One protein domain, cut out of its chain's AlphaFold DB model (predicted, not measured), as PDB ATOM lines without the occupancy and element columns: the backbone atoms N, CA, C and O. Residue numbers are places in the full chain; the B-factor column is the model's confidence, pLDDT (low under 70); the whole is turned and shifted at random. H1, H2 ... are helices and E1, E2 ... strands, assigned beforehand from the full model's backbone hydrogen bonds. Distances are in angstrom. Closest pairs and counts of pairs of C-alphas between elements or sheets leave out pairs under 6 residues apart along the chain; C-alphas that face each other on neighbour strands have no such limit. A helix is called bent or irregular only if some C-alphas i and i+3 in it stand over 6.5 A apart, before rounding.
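What this domain is: This is residues 2 to 79 of the 453 residues of an uncharacterized protein of Saprochaete ingens (UniProt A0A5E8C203). A twisted sheet of three strands has two helices, H1 and H2, over one face, and its other face is bare. The two helices run opposite ways at a shallow tilt of 25 degrees, and residues 2 to 7 stick out at one end. The printed part has 78 residues with H1, H2, E1, E2 and E3 in this order; the sheet, E1 E2 E3, is antiparallel and the class is mixed, helices and strands. It is compact, with a radius of gyration of the C-alphas of 13.0 A, and spans 46 by 23 by 20 A.

Where its parts are: H1, residues 5 to 25, begins at C-alpha 5 (37.235, 6.598, -9.889) and is 31.9 A long. H2, residues 27 to 42, is 23.3 A long and irregular: C-alphas 28 and 31 are 7.4 A apart. E1, residues 47 to 54, is 21.8 A long, E2, residues 57 to 63, 19.0 A, and E3, residues 69 to 76, 19.4 A, ending at C-alpha 76 (16.416, 28.580, 3.371).

How they stand to each other: E1, E2 and E3 make a meander, each strand the antiparallel neighbour of the one before. In the hairpin E1 and E2, N 49 and O 61 are 2.8 A apart; in the hairpin E2 and E3, N 60 and O 73 are 3.0 A apart, both within hydrogen-bond range. H1 and H2 lie on the same face of the sheet, two layers with helices on one face. H1, at a height over the sheet of 8.6 A, lies over E1 and E2 and runs slantwise to the strands, at 36 degrees to E1 on the local plane; its closest C-alphas to E1 are those of Ser 15 and Val 50, 5.7 A. H2, at 10.2 A, lies over E2 and runs along the strands, at 2 degrees to E2 on the local plane. H1 and H2 are close but not clearly touching, their closest C-alphas being those of Leu 23 and Val 30, 5.8 A. Of the O i to N i+4 pairs, 16 of 17 in H1 and 10 of 12 in H2 are within hydrogen-bond range.

The domain as a whole: The C-alphas of Pro 2 and Lys 79, the two farthest apart, are 46.4 A apart. The printed part has no cut, and its four links are tight. Mean pLDDT of the printed part is 80.0, with residues 2 to 14 and 79 under 70.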
ATOM      1  N   PRO A   2      43.767   0.625  -7.757       38.47
ATOM      2  CA  PRO A   2      42.576   1.188  -7.121       38.47
ATOM      3  C   PRO A   2      41.431   1.420  -8.121       38.47
ATOM      4  O   PRO A   2      41.455   2.360  -8.913       38.47
ATOM      5  N   VAL A   3      40.391   0.591  -8.039       34.78
ATOM      6  CA  VAL A   3      39.119   0.778  -8.756       34.78
ATOM      7  C   VAL A   3      38.205   1.677  -7.911       34.78
ATOM      8  O   VAL A   3      37.325   1.188  -7.217       34.78
ATOM      9  N   TYR A   4      38.454   2.992  -7.918       32.62
ATOM     10  CA  TYR A   4      37.697   3.961  -7.094       32.62
ATOM     11  C   TYR A   4      37.232   5.234  -7.823       32.62
ATOM     12  O   TYR A   4      36.548   6.071  -7.241       32.62
ATOM     13  N   VAL A   5      37.552   5.385  -9.112       37.34
ATOM     14  CA  VAL A   5      37.235   6.598  -9.889       37.34
ATOM     15  C   VAL A   5      35.768   6.710 -10.371       37.34
ATOM     16  O   VAL A   5      35.240   7.822 -10.326       37.34
ATOM     17  N   PRO A   6      35.043   5.644 -10.794       29.66
ATOM     18  CA  PRO A   6      33.724   5.830 -11.420       29.66
ATOM     19  C   PRO A   6      32.592   6.183 -10.436       29.66
ATOM     20  O   PRO A   6      31.636   6.853 -10.820       29.66
ATOM     21  N   ILE A   7      32.692   5.787  -9.161       33.06
ATOM     22  CA  ILE A   7      31.632   6.021  -8.157       33.06
ATOM     23  C   ILE A   7      31.553   7.507  -7.760       33.06
ATOM     24  O   ILE A   7      30.459   8.053  -7.604       33.06
ATOM     25  N   LEU A   8      32.700   8.191  -7.680       33.75
ATOM     26  CA  LEU A   8      32.767   9.631  -7.405       33.75
ATOM     27  C   LEU A   8      32.146  10.473  -8.532       33.75
ATOM     28  O   LEU A   8      31.488  11.472  -8.250       33.75
ATOM     29  N   ALA A   9      32.286  10.052  -9.795       38.06
ATOM     30  CA  ALA A   9      31.668  10.741 -10.931       38.06
ATOM     31  C   ALA A   9      30.129  10.626 -10.923       38.06
ATOM     32  O   ALA A   9      29.436  11.611 -11.186       38.06
ATOM     33  N   GLY A  10      29.589   9.453 -10.566       34.47
ATOM     34  CA  GLY A  10      28.140   9.230 -10.466       34.47
ATOM     35  C   GLY A  10      27.474  10.047  -9.350       34.47
ATOM     36  O   GLY A  10      26.478  10.727  -9.594       34.47
ATOM     37  N   LEU A  11      28.058  10.043  -8.145       41.25
ATOM     38  CA  LEU A  11      27.542  10.803  -6.994       41.25
ATOM     39  C   LEU A  11      27.694  12.323  -7.151       41.25
ATOM     40  O   LEU A  11      26.859  13.089  -6.658       41.25
ATOM     41  N   ALA A  12      28.728  12.776  -7.867       54.31
ATOM     42  CA  ALA A  12      28.872  14.179  -8.233       54.31
ATOM     43  C   ALA A  12      27.702  14.641  -9.120       54.31
ATOM     44  O   ALA A  12      27.063  15.649  -8.813       54.31
ATOM     45  N   ALA A  13      27.371  13.887 -10.175       57.75
ATOM     46  CA  ALA A  13      26.327  14.261 -11.130       57.75
ATOM     47  C   ALA A  13      24.951  14.471 -10.465       57.75
ATOM     48  O   ALA A  13      24.319  15.508 -10.679       57.75
ATOM     49  N   THR A  14      24.510  13.548  -9.603       57.75
ATOM     50  CA  THR A  14      23.226  13.682  -8.885       57.75
ATOM     51  C   THR A  14      23.213  14.874  -7.927       57.75
ATOM     52  O   THR A  14      22.212  15.586  -7.831       57.75
ATOM     53  N   SER A  15      24.341  15.140  -7.261       70.00
ATOM     54  CA  SER A  15      24.495  16.268  -6.333       70.00
ATOM     55  C   SER A  15      24.435  17.620  -7.057       70.00
ATOM     56  O   SER A  15      23.775  18.551  -6.586       70.00
ATOM     57  N   PHE A  16      25.054  17.726  -8.239       78.62
ATOM     58  CA  PHE A  16      25.010  18.940  -9.061       78.62
ATOM     59  C   PHE A  16      23.629  19.211  -9.670       78.62
ATOM     60  O   PHE A  16      23.226  20.374  -9.732       78.62
ATOM     61  N   VAL A  17      22.864  18.178 -10.045       81.88
ATOM     62  CA  VAL A  17      21.464  18.356 -10.477       81.88
ATOM     63  C   VAL A  17      20.607  18.916  -9.335       81.88
ATOM     64  O   VAL A  17      19.834  19.848  -9.557       81.88
ATOM     65  N   GLY A  18      20.797  18.432  -8.101       81.44
ATOM     66  CA  GLY A  18      20.126  18.974  -6.913       81.44
ATOM     67  C   GLY A  18      20.420  20.461  -6.674       81.44
ATOM     68  O   GLY A  18      19.487  21.244  -6.481       81.44
ATOM     69  N   ILE A  19      21.697  20.868  -6.764       85.38
ATOM     70  CA  ILE A  19      22.103  22.288  -6.710       85.38
ATOM     71  C   ILE A  19      21.392  23.087  -7.811       85.38
ATOM     72  O   ILE A  19      20.771  24.111  -7.528       85.38
ATOM     73  N   ALA A  20      21.459  22.626  -9.063       86.69
ATOM     74  CA  ALA A  20      20.922  23.354 -10.211       86.69
ATOM     75  C   ALA A  20      19.403  23.585 -10.105       86.69
ATOM     76  O   ALA A  20      18.933  24.694 -10.360       86.69
ATOM     77  N   VAL A  21      18.639  22.576  -9.672       86.12
ATOM     78  CA  VAL A  21      17.182  22.688  -9.478       86.12
ATOM     79  C   VAL A  21      16.832  23.635  -8.324       86.12
ATOM     80  O   VAL A  21      15.899  24.432  -8.452       86.12
ATOM     81  N   PHE A  22      17.578  23.597  -7.214       85.94
ATOM     82  CA  PHE A  22      17.360  24.521  -6.096       85.94
ATOM     83  C   PHE A  22      17.664  25.975  -6.489       85.94
ATOM     84  O   PHE A  22      16.867  26.872  -6.207       85.94
ATOM     85  N   LEU A  23      18.771  26.201  -7.199       90.19
ATOM     86  CA  LEU A  23      19.176  27.522  -7.681       90.19
ATOM     87  C   LEU A  23      18.254  28.080  -8.769       90.19
ATOM     88  O   LEU A  23      18.024  29.287  -8.805       90.19
ATOM     89  N   TYR A  24      17.665  27.225  -9.608       89.50
ATOM     90  CA  TYR A  24      16.655  27.644 -10.583       89.50
ATOM     91  C   TYR A  24      15.398  28.222  -9.906       89.50
ATOM     92  O   TYR A  24      14.835  29.207 -10.379       89.50
ATOM     93  N   LYS A  25      14.978  27.651  -8.769       88.00
ATOM     94  CA  LYS A  25      13.848  28.169  -7.972       88.00
ATOM     95  C   LYS A  25      14.229  29.397  -7.134       88.00
ATOM     96  O   LYS A  25      13.388  30.271  -6.897       88.00
ATOM     97  N   ASN A  26      15.491  29.482  -6.712       88.88
ATOM     98  CA  ASN A  26      16.001  30.492  -5.783       88.88
ATOM     99  C   ASN A  26      17.213  31.257  -6.357       88.88
ATOM    100  O   ASN A  26      18.315  31.143  -5.813       88.88
ATOM    101  N   PRO A  27      17.043  32.039  -7.447       88.94
ATOM    102  CA  PRO A  27      18.128  32.795  -8.080       88.94
ATOM    103  C   PRO A  27      18.857  33.754  -7.125       88.94
ATOM    104  O   PRO A  27      20.056  33.970  -7.269       88.94
ATOM    105  N   GLU A  28      18.170  34.286  -6.116       90.94
ATOM    106  CA  GLU A  28      18.738  35.124  -5.054       90.94
ATOM    107  C   GLU A  28      19.778  34.412  -4.168       90.94
ATOM    108  O   GLU A  28      20.604  35.082  -3.556       90.94
ATOM    109  N   LEU A  29      19.780  33.074  -4.125       90.56
ATOM    110  CA  LEU A  29      20.750  32.276  -3.362       90.56
ATOM    111  C   LEU A  29      21.950  31.812  -4.209       90.56
ATOM    112  O   LEU A  29      22.863  31.184  -3.675       90.56
ATOM    113  N   VAL A  30      21.982  32.117  -5.515       91.44
ATOM    114  CA  VAL A  30      23.018  31.633  -6.451       91.44
ATOM    115  C   VAL A  30      24.421  32.042  -6.020       91.44
ATOM    116  O   VAL A  30      25.295  31.182  -5.930       91.44
ATOM    117  N   ASP A  31      24.642  33.323  -5.725       90.69
ATOM    118  CA  ASP A  31      25.971  33.808  -5.342       90.69
ATOM    119  C   ASP A  31      26.429  33.219  -3.999       90.69
ATOM    120  O   ASP A  31      27.593  32.843  -3.861       90.69
ATOM    121  N   GLU A  32      25.525  33.074  -3.023       91.31
ATOM    122  CA  GLU A  32      25.875  32.536  -1.704       91.31
ATOM    123  C   GLU A  32      26.203  31.037  -1.764       91.31
ATOM    124  O   GLU A  32      27.232  30.600  -1.239       91.31
ATOM    125  N   VAL A  33      25.374  30.250  -2.455       89.62
ATOM    126  CA  VAL A  33      25.589  28.807  -2.643       89.62
ATOM    127  C   VAL A  33      26.850  28.549  -3.471       89.62
ATOM    128  O   VAL A  33      27.627  27.666  -3.116       89.62
ATOM    129  N   LEU A  34      27.111  29.318  -4.536       89.00
ATOM    130  CA  LEU A  34      28.329  29.155  -5.342       89.00
ATOM    131  C   LEU A  34      29.601  29.522  -4.570       89.00
ATOM    132  O   LEU A  34      30.616  28.835  -4.721       89.00
ATOM    133  N   VAL A  35      29.568  30.570  -3.739       91.06
ATOM    134  CA  VAL A  35      30.694  30.914  -2.855       91.06
ATOM    135  C   VAL A  35      30.939  29.797  -1.843       91.06
ATOM    136  O   VAL A  35      32.086  29.387  -1.671       91.06
ATOM    137  N   GLU A  36      29.891  29.250  -1.228       89.31
ATOM    138  CA  GLU A  36      30.048  28.179  -0.244       89.31
ATOM    139  C   GLU A  36      30.539  26.868  -0.876       89.31
ATOM    140  O   GLU A  36      31.495  26.268  -0.388       89.31
ATOM    141  N   VAL A  37      29.970  26.456  -2.016       87.00
ATOM    142  CA  VAL A  37      30.448  25.290  -2.779       87.00
ATOM    143  C   VAL A  37      31.910  25.480  -3.195       87.00
ATOM    144  O   VAL A  37      32.693  24.536  -3.085       87.00
ATOM    145  N   LYS A  38      32.329  26.690  -3.601       88.19
ATOM    146  CA  LYS A  38      33.747  26.980  -3.876       88.19
ATOM    147  C   LYS A  38      34.609  26.843  -2.616       88.19
ATOM    148  O   LYS A  38      35.680  26.248  -2.701       88.19
ATOM    149  N   ASN A  39      34.160  27.349  -1.467       86.62
ATOM    150  CA  ASN A  39      34.894  27.239  -0.204       86.62
ATOM    151  C   ASN A  39      35.077  25.774   0.226       86.62
ATOM    152  O   ASN A  39      36.191  25.386   0.579       86.62
ATOM    153  N   PHE A  40      34.032  24.949   0.119       84.06
ATOM    154  CA  PHE A  40      34.129  23.514   0.391       84.06
ATOM    155  C   PHE A  40      35.046  22.790  -0.609       84.06
ATOM    156  O   PHE A  40      35.917  22.032  -0.192       84.06
ATOM    157  N   LEU A  41      34.938  23.066  -1.916       82.12
ATOM    158  CA  LEU A  41      35.793  22.442  -2.943       82.12
ATOM    159  C   LEU A  41      37.280  22.824  -2.825       82.12
ATOM    160  O   LEU A  41      38.150  22.069  -3.266       82.12
ATOM    161  N   LEU A  42      37.595  23.982  -2.239       85.25
ATOM    162  CA  LEU A  42      38.976  24.362  -1.928       85.25
ATOM    163  C   LEU A  42      39.560  23.517  -0.784       85.25
ATOM    164  O   LEU A  42      40.775  23.292  -0.763       85.25
ATOM    165  N   ASN A  43      38.728  22.994   0.124       79.62
ATOM    166  CA  ASN A  43      39.168  22.098   1.189       79.62
ATOM    167  C   ASN A  43      39.249  20.642   0.690       79.62
ATOM    168  O   ASN A  43      38.430  19.791   1.025       79.62
ATOM    169  N   LYS A  44      40.283  20.350  -0.113       73.75
ATOM    170  CA  LYS A  44      40.522  19.077  -0.840       73.75
ATOM    171  C   LYS A  44      40.536  17.772  -0.010       73.75
ATOM    172  O   LYS A  44      40.851  16.722  -0.566       73.75
ATOM    173  N   LYS A  45      40.290  17.826   1.300       78.31
ATOM    174  CA  LYS A  45      40.296  16.681   2.225       78.31
ATOM    175  C   LYS A  45      38.905  16.238   2.684       78.31
ATOM    176  O   LYS A  45      38.826  15.278   3.439       78.31
ATOM    177  N   ALA A  46      37.842  16.932   2.287       80.69
ATOM    178  CA  ALA A  46      36.487  16.596   2.699       80.69
ATOM    179  C   ALA A  46      35.610  16.208   1.507       80.69
ATOM    180  O   ALA A  46      35.730  16.757   0.408       80.69
ATOM    181  N   GLN A  47      34.693  15.276   1.746       87.25
ATOM    182  CA  GLN A  47      33.612  14.966   0.823       87.25
ATOM    183  C   GLN A  47      32.472  15.961   1.047       87.25
ATOM    184  O   GLN A  47      32.137  16.298   2.182       87.25
ATOM    185  N   ILE A  48      31.860  16.436  -0.036       88.44
ATOM    186  CA  ILE A  48      30.719  17.349   0.040       88.44
ATOM    187  C   ILE A  48      29.452  16.527  -0.164       88.44
ATOM    188  O   ILE A  48      29.189  16.055  -1.272       88.44
ATOM    189  N   GLN A  49      28.655  16.371   0.889       89.50
ATOM    190  CA  GLN A  49      27.318  15.805   0.780       89.50
ATOM    191  C   GLN A  49      26.308  16.937   0.592       89.50
ATOM    192  O   GLN A  49      26.179  17.836   1.421       89.50
ATOM    193  N   VAL A  50      25.559  16.867  -0.502       89.00
ATOM    194  CA  VAL A  50      24.483  17.804  -0.822       89.00
ATOM    195  C   VAL A  50      23.146  17.105  -0.615       89.00
ATOM    196  O   VAL A  50      22.930  16.021  -1.159       89.00
ATOM    197  N   LYS A  51      22.229  17.725   0.132       90.56
ATOM    198  CA  LYS A  51      20.878  17.191   0.336       90.56
ATOM    199  C   LYS A  51      19.833  18.302   0.277       90.56
ATOM    200  O   LYS A  51      19.879  19.258   1.043       90.56
ATOM    201  N   MET A  52      18.845  18.143  -0.600       88.25
ATOM    202  CA  MET A  52      17.622  18.942  -0.539       88.25
ATOM    203  C   MET A  52      16.746  18.379   0.587       88.25
ATOM    204  O   MET A  52      16.402  17.196   0.563       88.25
ATOM    205  N   GLN A  53      16.447  19.194   1.599       90.75
ATOM    206  CA  GLN A  53      15.691  18.782   2.787       90.75
ATOM    207  C   GLN A  53      14.195  19.075   2.631       90.75
ATOM    208  O   GLN A  53      13.360  18.274   3.042       90.75
ATOM    209  N   SER A  54      13.855  20.180   1.968       90.56
ATOM    210  CA  SER A  54      12.491  20.490   1.534       90.56
ATOM    211  C   SER A  54      12.520  21.271   0.216       90.56
ATOM    212  O   SER A  54      13.588  21.595  -0.298       90.56
ATOM    213  N   ALA A  55      11.358  21.624  -0.340       84.75
ATOM    214  CA  ALA A  55      11.289  22.469  -1.537       84.75
ATOM    215  C   ALA A  55      11.975  23.844  -1.367       84.75
ATOM    216  O   ALA A  55      12.399  24.436  -2.361       84.75
ATOM    217  N   ASN A  56      12.098  24.318  -0.121       89.38
ATOM    218  CA  ASN A  56      12.638  25.630   0.236       89.38
ATOM    219  C   ASN A  56      13.928  25.541   1.070       89.38
ATOM    220  O   ASN A  56      14.485  26.582   1.407       89.38
ATOM    221  N   GLU A  57      14.394  24.341   1.420       91.62
ATOM    222  CA  GLU A  57      15.527  24.124   2.324       91.62
ATOM    223  C   GLU A  57      16.550  23.183   1.696       91.62
ATOM    224  O   GLU A  57      16.241  22.054   1.295       91.62
ATOM    225  N   PHE A  58      17.786  23.657   1.632       91.75
ATOM    226  CA  PHE A  58      18.885  22.998   0.955       91.75
ATOM    227  C   PHE A  58      20.115  22.985   1.850       91.75
ATOM    228  O   PHE A  58      20.513  24.016   2.389       91.75
ATOM    229  N   VAL A  59      20.714  21.812   2.020       93.81
ATOM    230  CA  VAL A  59      21.766  21.579   3.003       93.81
ATOM    231  C   VAL A  59      23.036  21.124   2.298       93.81
ATOM    232  O   VAL A  59      23.024  20.161   1.525       93.81
ATOM    233  N   ILE A  60      24.141  21.802   2.600       93.75
ATOM    234  CA  ILE A  60      25.487  21.381   2.214       93.75
ATOM    235  C   ILE A  60      26.219  20.938   3.477       93.75
ATOM    236  O   ILE A  60      26.307  21.695   4.448       93.75
ATOM    237  N   ARG A  61      26.746  19.716   3.459       94.06
ATOM    238  CA  ARG A  61      27.555  19.138   4.533       94.06
ATOM    239  C   ARG A  61      28.959  18.859   4.026       94.06
ATOM    240  O   ARG A  61      29.140  18.210   3.000       94.06
ATOM    241  N   GLU A  62      29.937  19.320   4.784       92.88
ATOM    242  CA  GLU A  62      31.317  18.869   4.699       92.88
ATOM    243  C   GLU A  62      31.450  17.623   5.568       92.88
ATOM    244  O   GLU A  62      31.090  17.652   6.747       92.88
ATOM    245  N   VAL A  63      31.924  16.527   4.988       92.38
ATOM    246  CA  VAL A  63      31.986  15.212   5.627       92.38
ATOM    247  C   VAL A  63      33.415  14.678   5.527       92.38
ATOM    248  O   VAL A  63      34.041  14.777   4.470       92.38
ATOM    249  N   ASP A  64      33.949  14.140   6.622       91.88
ATOM    250  CA  ASP A  64      35.263  13.488   6.614       91.88
ATOM    251  C   ASP A  64      35.221  12.078   5.999       91.88
ATOM    252  O   ASP A  64      34.157  11.518   5.730       91.88
ATOM    253  N   ASP A  65      36.396  11.474   5.806       89.69
ATOM    254  CA  ASP A  65      36.532  10.113   5.269       89.69
ATOM    255  C   ASP A  65      35.869   9.028   6.150       89.69
ATOM    256  O   ASP A  65      35.699   7.892   5.706       89.69
ATOM    257  N   THR A  66      35.479   9.354   7.390       92.50
ATOM    258  CA  THR A  66      34.761   8.455   8.312       92.50
ATOM    259  C   THR A  66      33.240   8.647   8.285       92.50
ATOM    260  O   THR A  66      32.521   7.949   9.001       92.50
ATOM    261  N   GLY A  67      32.732   9.574   7.465       90.69
ATOM    262  CA  GLY A  67      31.309   9.899   7.381       90.69
ATOM    263  C   GLY A  67      30.824  10.904   8.434       90.69
ATOM    264  O   GLY A  67      29.614  11.120   8.548       90.69
ATOM    265  N   ARG A  68      31.720  11.529   9.213       91.81
ATOM    266  CA  ARG A  68      31.340  12.535  10.221       91.81
ATOM    267  C   ARG A  68      31.177  13.905   9.580       91.81
ATOM    268  O   ARG A  68      32.026  14.348   8.812       91.81
ATOM    269  N   ILE A  69      30.106  14.599   9.950       93.94
ATOM    270  CA  ILE A  69      29.843  15.973   9.518       93.94
ATOM    271  C   ILE A  69      30.851  16.900  10.211       93.94
ATOM    272  O   ILE A  69      30.813  17.065  11.430       93.94
ATOM    273  N   LEU A  70      31.748  17.500   9.430       92.38
ATOM    274  CA  LEU A  70      32.706  18.514   9.874       92.38
ATOM    275  C   LEU A  70      32.066  19.903   9.924       92.38
ATOM    276  O   LEU A  70      32.340  20.685  10.836       92.38
ATOM    277  N   ARG A  71      31.226  20.214   8.930       92.31
ATOM    278  CA  ARG A  71      30.466  21.465   8.821       92.31
ATOM    279  C   ARG A  71      29.139  21.213   8.129       92.31
ATOM    280  O   ARG A  71      29.037  20.364   7.251       92.31
ATOM    281  N   GLU A  72      28.142  22.005   8.481       94.06
ATOM    282  CA  GLU A  72      26.827  21.999   7.853       94.06
ATOM    283  C   GLU A  72      26.391  23.443   7.624       94.06
ATOM    284  O   GLU A  72      26.512  24.281   8.520       94.06
ATOM    285  N   LYS A  73      25.892  23.741   6.422       94.50
ATOM    286  CA  LYS A  73      25.256  25.020   6.113       94.50
ATOM    287  C   LYS A  73      23.900  24.779   5.465       94.50
ATOM    288  O   LYS A  73      23.787  24.050   4.479       94.50
ATOM    289  N   ILE A  74      22.885  25.404   6.050       95.00
ATOM    290  CA  ILE A  74      21.486  25.304   5.641       95.00
ATOM    291  C   ILE A  74      21.106  26.604   4.932       95.00
ATOM    292  O   ILE A  74      21.247  27.690   5.492       95.00
ATOM    293  N   PHE A  75      20.609  26.480   3.708       93.25
ATOM    294  CA  PHE A  75      20.087  27.570   2.897       93.25
ATOM    295  C   PHE A  75      18.564  27.470   2.871       93.25
ATOM    296  O   PHE A  75      18.014  26.481   2.381       93.25
ATOM    297  N   THR A  76      17.880  28.490   3.386       92.44
ATOM    298  CA  THR A  76      16.416  28.580   3.371       92.44
ATOM    299  C   THR A  76      15.947  29.685   2.431       92.44
ATOM    300  O   THR A  76      16.385  30.832   2.509       92.44
ATOM    301  N   SER A  77      15.030  29.347   1.526       87.12
ATOM    302  CA  SER A  77      14.351  30.326   0.680       87.12
ATOM    303  C   SER A  77      13.261  31.044   1.470       87.12
ATOM    304  O   SER A  77      12.342  30.422   2.002       87.12
ATOM    305  N   SER A  78      13.338  32.373   1.517       78.88
ATOM    306  CA  SER A  78      12.389  33.230   2.238       78.88
ATOM    307  C   SER A  78      11.150  33.617   1.417       78.88
ATOM    308  O   SER A  78      10.319  34.391   1.894       78.88
ATOM    309  N   LYS A  79      10.983  33.073   0.199       64.81
ATOM    310  CA  LYS A  79       9.935  33.477  -0.761       64.81
ATOM    311  C   LYS A  79       8.485  33.266  -0.317       64.81
ATOM    312  O   LYS A  79       7.597  33.852  -0.925       64.81
TER     313      LYS A  79